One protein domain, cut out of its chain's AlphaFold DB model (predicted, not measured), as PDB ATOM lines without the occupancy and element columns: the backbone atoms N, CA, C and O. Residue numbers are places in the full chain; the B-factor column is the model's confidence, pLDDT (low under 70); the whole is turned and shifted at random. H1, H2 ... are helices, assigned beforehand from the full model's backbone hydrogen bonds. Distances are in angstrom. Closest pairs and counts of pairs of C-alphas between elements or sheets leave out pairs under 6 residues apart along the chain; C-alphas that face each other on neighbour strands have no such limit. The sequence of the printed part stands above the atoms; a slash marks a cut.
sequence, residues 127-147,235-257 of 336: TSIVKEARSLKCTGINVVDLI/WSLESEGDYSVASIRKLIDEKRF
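This is residues 127 to 147 and 235 to 257 of the 336 residues of a protein of Tanacetum cinerariifolium (UniProt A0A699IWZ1). Two helices of equal length, H1 and H3, make the legs of an open V that narrows toward their last residues without quite closing, and the one-turn helix H2 lies to one side of the gap, so that the three centres make a triangle. From the other side of the cut, the loop of residues 235 to 244 swings out round Ser 239 and leads back to H3. The printed part has 44 residues, with three named helices in the order H1, H2, H3 and no named strand; its class is all helix. It is compact, with a radius of gyration of the C-alphas of 10.6 A, and its C-alphas span 28 by 25 by 15 A.

Start at H1, residues 127 to 138, which shares the greatest length, 12 residues, with H3, residues 245 to 256. These two are apart, but only just, the closest C-alphas being 8.0 A from each other. Move next to H2, residues 143 to 146, which only just touches H1, with 3 pairs of C-alphas within 8 A. That touch is only at the corner by their tight link, and on H1 it involves residues 133 to 137 alone. The closest C-alphas of H1 and H2 are those of Ala 133 and Val 143, 6.6 A apart, and the two centres are 11.9 A apart. H2 and H3 are also apart, only just, at 8.4 A. In H1 and H3 every O i to N i+4 pair is within hydrogen-bond range; H2 is too short for such a pair, and its one O i to N i+3 pair is within range.

Find C-alpha 127 at (172.204, 224.199, 112.818); from there H1 runs 16.9 A to C-alpha 138 at (179.499, 227.134, 97.813). After a link of 4 residues, H2 begins at C-alpha 143, (180.902, 234.809, 105.796), and it ends at Leu 146. Past the cut, look for H3 from Val 245 to Arg 256, 16.2 A long, ending at C-alpha 256, (172.858, 235.430, 93.357).

The two C-alphas farthest apart are those of Thr 127 and Ser 239, at 30.2 A. Residues 148 to 234 are not printed, and C-alphas 147 and 235 stand 5.0 A from each other across this cut. The link from H2 to H3 is the link across the cut; the link printed whole, H1 to H2, is tight. The mean pLDDT of the printed part is 73.5; look for values under 70 at residues 127 to 133, residue 243 and residues 256 to 257 of this model.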
ATOM      1  N   THR A 127     172.048 225.144 113.942       57.69
ATOM      2  CA  THR A 127     172.204 224.199 112.818       57.69
ATOM      3  C   THR A 127     171.740 224.792 111.488       57.69
ATOM      4  O   THR A 127     172.389 224.573 110.464       57.69
ATOM      5  N   SER A 128     170.681 225.609 111.499       57.78
ATOM      6  CA  SER A 128     170.218 226.339 110.315       57.78
ATOM      7  C   SER A 128     171.224 227.399 109.868       57.78
ATOM      8  O   SER A 128     171.562 227.448 108.689       57.78
ATOM      9  N   ILE A 129     171.770 228.194 110.796       57.12
ATOM     10  CA  ILE A 129     172.797 229.205 110.491       57.12
ATOM     11  C   ILE A 129     174.047 228.551 109.891       57.12
ATOM     12  O   ILE A 129     174.540 229.001 108.859       57.12
ATOM     13  N   VAL A 130     174.539 227.462 110.488       65.44
ATOM     14  CA  VAL A 130     175.719 226.739 109.986       65.44
ATOM     15  C   VAL A 130     175.456 226.156 108.596       65.44
ATOM     16  O   VAL A 130     176.326 226.223 107.725       65.44
ATOM     17  N   LYS A 131     174.259 225.608 108.357       68.25
ATOM     18  CA  LYS A 131     173.866 225.086 107.043       68.25
ATOM     19  C   LYS A 131     173.831 226.191 105.982       68.25
ATOM     20  O   LYS A 131     174.380 225.996 104.899       68.25
ATOM     21  N   GLU A 132     173.255 227.346 106.298       67.62
ATOM     22  CA  GLU A 132     173.207 228.493 105.383       67.62
ATOM     23  C   GLU A 132     174.597 229.088 105.129       67.62
ATOM     24  O   GLU A 132     174.954 229.345 103.982       67.62
ATOM     25  N   ALA A 133     175.440 229.217 106.159       68.12
ATOM     26  CA  ALA A 133     176.822 229.669 105.996       68.12
ATOM     27  C   ALA A 133     177.622 228.743 105.058       68.12
ATOM     28  O   ALA A 133     178.378 229.216 104.208       68.12
ATOM     29  N   ARG A 134     177.414 227.421 105.157       70.31
ATOM     30  CA  ARG A 134     178.001 226.443 104.224       70.31
ATOM     31  C   ARG A 134     177.456 226.606 102.802       70.31
ATOM     32  O   ARG A 134     178.242 226.585 101.861       70.31
ATOM     33  N   SER A 135     176.147 226.812 102.642       74.19
ATOM     34  CA  SER A 135     175.532 227.060 101.329       74.19
ATOM     35  C   SER A 135     176.089 228.324 100.663       74.19
ATOM     36  O   SER A 135     176.441 228.297  99.484       74.19
ATOM     37  N   LEU A 136     176.254 229.411 101.423       70.25
ATOM     38  CA  LEU A 136     176.857 230.653 100.934       70.25
ATOM     39  C   LEU A 136     178.317 230.459 100.510       70.25
ATOM     40  O   LEU A 136     178.726 230.981  99.466       70.25
ATOM     41  N   LYS A 137     179.080 229.638 101.241       75.00
ATOM     42  CA  LYS A 137     180.459 229.295 100.868       75.00
ATOM     43  C   LYS A 137     180.530 228.629  99.490       75.00
ATOM     44  O   LYS A 137     181.403 228.988  98.707       75.00
ATOM     45  N   CYS A 138     179.589 227.743  99.150       74.38
ATOM     46  CA  CYS A 138     179.499 227.134  97.813       74.38
ATOM     47  C   CYS A 138     179.214 228.158  96.700       74.38
ATOM     48  O   CYS A 138     179.615 227.949  95.562       74.38
ATOM     49  N   THR A 139     178.577 229.287  97.026       72.06
ATOM     50  CA  THR A 139     178.377 230.425  96.104       72.06
ATOM     51  C   THR A 139     179.548 231.425  96.113       72.06
ATOM     52  O   THR A 139     179.474 232.519  95.551       72.06
ATOM     53  N   GLY A 140     180.654 231.075  96.776       77.44
ATOM     54  CA  GLY A 140     181.854 231.900  96.890       77.44
ATOM     55  C   GLY A 140     181.738 233.053  97.891       77.44
ATOM     56  O   GLY A 140     182.527 233.994  97.807       77.44
ATOM     57  N   ILE A 141     180.753 233.035  98.795       78.62
ATOM     58  CA  ILE A 141     180.646 233.983  99.913       78.62
ATOM     59  C   ILE A 141     181.045 233.249 101.187       78.62
ATOM     60  O   ILE A 141     180.259 232.495 101.759       78.62
ATOM     61  N   ASN A 142     182.269 233.473 101.655       79.94
ATOM     62  CA  ASN A 142     182.698 232.955 102.946       79.94
ATOM     63  C   ASN A 142     182.439 234.000 104.034       79.94
ATOM     64  O   ASN A 142     183.229 234.919 104.222       79.94
ATOM     65  N   VAL A 143     181.323 233.856 104.753       73.06
ATOM     66  CA  VAL A 143     180.902 234.809 105.796       73.06
ATOM     67  C   VAL A 143     181.970 234.988 106.879       73.06
ATOM     68  O   VAL A 143     182.128 236.082 107.409       73.06
ATOM     69  N   VAL A 144     182.744 233.940 107.172       73.62
ATOM     70  CA  VAL A 144     183.818 233.994 108.173       73.62
ATOM     71  C   VAL A 144     184.945 234.934 107.737       73.62
ATOM     72  O   VAL A 144     185.503 235.627 108.575       73.62
ATOM     73  N   ASP A 145     185.235 235.038 106.436       77.31
ATOM     74  CA  ASP A 145     186.274 235.948 105.924       77.31
ATOM     75  C   ASP A 145     185.866 237.431 105.982       77.31
ATOM     76  O   ASP A 145     186.720 238.315 105.866       77.31
ATOM     77  N   LEU A 146     184.569 237.701 106.161       77.62
ATOM     78  CA  LEU A 146     184.016 239.049 106.325       77.62
ATOM     79  C   LEU A 146     184.141 239.554 107.767       77.62
ATOM     80  O   LEU A 146     184.021 240.751 108.017       77.62
ATOM     81  N   ILE A 147     184.394 238.648 108.711       79.19
ATOM     82  CA  ILE A 147     184.666 238.964 110.108       79.19
ATOM     83  C   ILE A 147     186.182 238.978 110.267       79.19
ATOM     84  O   ILE A 147     186.838 237.938 110.225       79.19
ATOM     85  N   TRP A 235     183.485 244.015 110.995       80.50
ATOM     86  CA  TRP A 235     182.804 243.623 109.783       80.50
ATOM     87  C   TRP A 235     183.417 244.336 108.580       80.50
ATOM     88  O   TRP A 235     183.381 245.559 108.484       80.50
ATOM     89  N   SER A 236     183.987 243.584 107.639       81.12
ATOM     90  CA  SER A 236     184.800 244.166 106.568       81.12
ATOM     91  C   SER A 236     184.008 244.840 105.444       81.12
ATOM     92  O   SER A 236     184.632 245.372 104.530       81.12
ATOM     93  N   LEU A 237     182.670 244.763 105.442       77.19
ATOM     94  CA  LEU A 237     181.841 245.388 104.398       77.19
ATOM     95  C   LEU A 237     181.401 246.817 104.730       77.19
ATOM     96  O   LEU A 237     180.834 247.474 103.864       77.19
ATOM     97  N   GLU A 238     181.629 247.284 105.956       77.88
ATOM     98  CA  GLU A 238     181.229 248.619 106.409       77.88
ATOM     99  C   GLU A 238     182.463 249.374 106.908       77.88
ATOM    100  O   GLU A 238     183.338 248.789 107.547       77.88
ATOM    101  N   SER A 239     182.537 250.679 106.642       78.38
ATOM    102  CA  SER A 239     183.680 251.515 107.041       78.38
ATOM    103  C   SER A 239     183.839 251.624 108.559       78.38
ATOM    104  O   SER A 239     184.959 251.643 109.060       78.38
ATOM    105  N   GLU A 240     182.721 251.642 109.285       72.81
ATOM    106  CA  GLU A 240     182.690 251.713 110.751       72.81
ATOM    107  C   GLU A 240     183.069 250.379 111.416       72.81
ATOM    108  O   GLU A 240     183.329 250.325 112.616       72.81
ATOM    109  N   GLY A 241     183.111 249.282 110.649       71.81
ATOM    110  CA  GLY A 241     183.408 247.950 111.170       71.81
ATOM    111  C   GLY A 241     182.248 247.280 111.914       71.81
ATOM    112  O   GLY A 241     182.412 246.160 112.399       71.81
ATOM    113  N   ASP A 242     181.080 247.916 111.981       73.94
ATOM    114  CA  ASP A 242     179.879 247.341 112.579       73.94
ATOM    115  C   ASP A 242     179.172 246.371 111.627       73.94
ATOM    116  O   ASP A 242     179.096 246.567 110.411       73.94
ATOM    117  N   TYR A 243     178.611 245.304 112.195       68.94
ATOM    118  CA  TYR A 243     177.817 244.355 111.426       68.94
ATOM    119  C   TYR A 243     176.520 244.996 110.925       68.94
ATOM    120  O   TYR A 243     175.726 245.535 111.698       68.94
ATOM    121  N   SER A 244     176.251 244.835 109.631       76.06
ATOM    122  CA  SER A 244     175.052 245.345 108.974       76.06
ATOM    123  C   SER A 244     174.405 244.250 108.132       76.06
ATOM    124  O   SER A 244     175.002 243.667 107.226       76.06
ATOM    125  N   VAL A 245     173.127 243.982 108.415       73.25
ATOM    126  CA  VAL A 245     172.319 243.048 107.613       73.25
ATOM    127  C   VAL A 245     172.189 243.551 106.172       73.25
ATOM    128  O   VAL A 245     172.091 242.749 105.247       73.25
ATOM    129  N   ALA A 246     172.203 244.871 105.969       73.00
ATOM    130  CA  ALA A 246     172.078 245.467 104.648       73.00
ATOM    131  C   ALA A 246     173.302 245.166 103.768       73.00
ATOM    132  O   ALA A 246     173.118 244.767 102.619       73.00
ATOM    133  N   SER A 247     174.528 245.271 104.295       77.62
ATOM    134  CA  SER A 247     175.737 245.001 103.499       77.62
ATOM    135  C   SER A 247     175.908 243.533 103.149       77.62
ATOM    136  O   SER A 247     176.179 243.224 101.989       77.62
ATOM    137  N   ILE A 248     175.696 242.607 104.095       76.19
ATOM    138  CA  ILE A 248     175.775 241.173 103.766       76.19
ATOM    139  C   ILE A 248     174.701 240.778 102.755       76.19
ATOM    140  O   ILE A 248     174.952 239.976 101.859       76.19
ATOM    141  N   ARG A 249     173.504 241.365 102.863       76.12
ATOM    142  CA  ARG A 249     172.417 241.091 101.931       76.12
ATOM    143  C   ARG A 249     172.715 241.622 100.539       76.12
ATOM    144  O   ARG A 249     172.512 240.883  99.587       76.12
ATOM    145  N   LYS A 250     173.257 242.837 100.430       82.25
ATOM    146  CA  LYS A 250     173.708 243.399  99.154       82.25
ATOM    147  C   LYS A 250     174.729 242.480  98.474       82.25
ATOM    148  O   LYS A 250     174.524 242.119  97.325       82.25
ATOM    149  N   LEU A 251     175.743 242.010  99.208       79.88
ATOM    150  CA  LEU A 251     176.747 241.073  98.687       79.88
ATOM    151  C   LEU A 251     176.129 239.741  98.217       79.88
ATOM    152  O   LEU A 251     176.524 239.189  97.191       79.88
ATOM    153  N   ILE A 252     175.168 239.203  98.976       77.31
ATOM    154  CA  ILE A 252     174.453 237.973  98.606       77.31
ATOM    155  C   ILE A 252     173.609 238.190  97.351       77.31
ATOM    156  O   ILE A 252     173.631 237.343  96.458       77.31
ATOM    157  N   ASP A 253     172.875 239.298  97.291       77.06
ATOM    158  CA  ASP A 253     171.992 239.616  96.177       77.06
ATOM    159  C   ASP A 253     172.813 239.851  94.894       77.06
ATOM    160  O   ASP A 253     172.497 239.251  93.873       77.06
ATOM    161  N   GLU A 254     173.934 240.577  94.961       80.25
ATOM    162  CA  GLU A 254     174.869 240.773  93.836       80.25
ATOM    163  C   GLU A 254     175.438 239.454  93.291       80.25
ATOM    164  O   GLU A 254     175.595 239.283  92.083       80.25
ATOM    165  N   LYS A 255     175.747 238.491  94.168       74.75
ATOM    166  CA  LYS A 255     176.269 237.179  93.753       74.75
ATOM    167  C   LYS A 255     175.195 236.231  93.226       74.75
ATOM    168  O   LYS A 255     175.508 235.353  92.425       74.75
ATOM    169  N   ARG A 256     173.963 236.330  93.730       69.38
ATOM    170  CA  ARG A 256     172.858 235.430  93.357       69.38
ATOM    171  C   ARG A 256     172.062 235.930  92.162       69.38
ATOM    172  O   ARG A 256     171.471 235.111  91.462       69.38
ATOM    173  N   PHE A 257     172.045 237.234  91.932       63.25
ATOM    174  CA  PHE A 257     171.292 237.864  90.864       63.25
ATOM    175  C   PHE A 257     172.258 238.697  90.019       63.25
ATOM    176  O   PHE A 257     172.603 239.818  90.380       63.25
TER     177      PHE A 257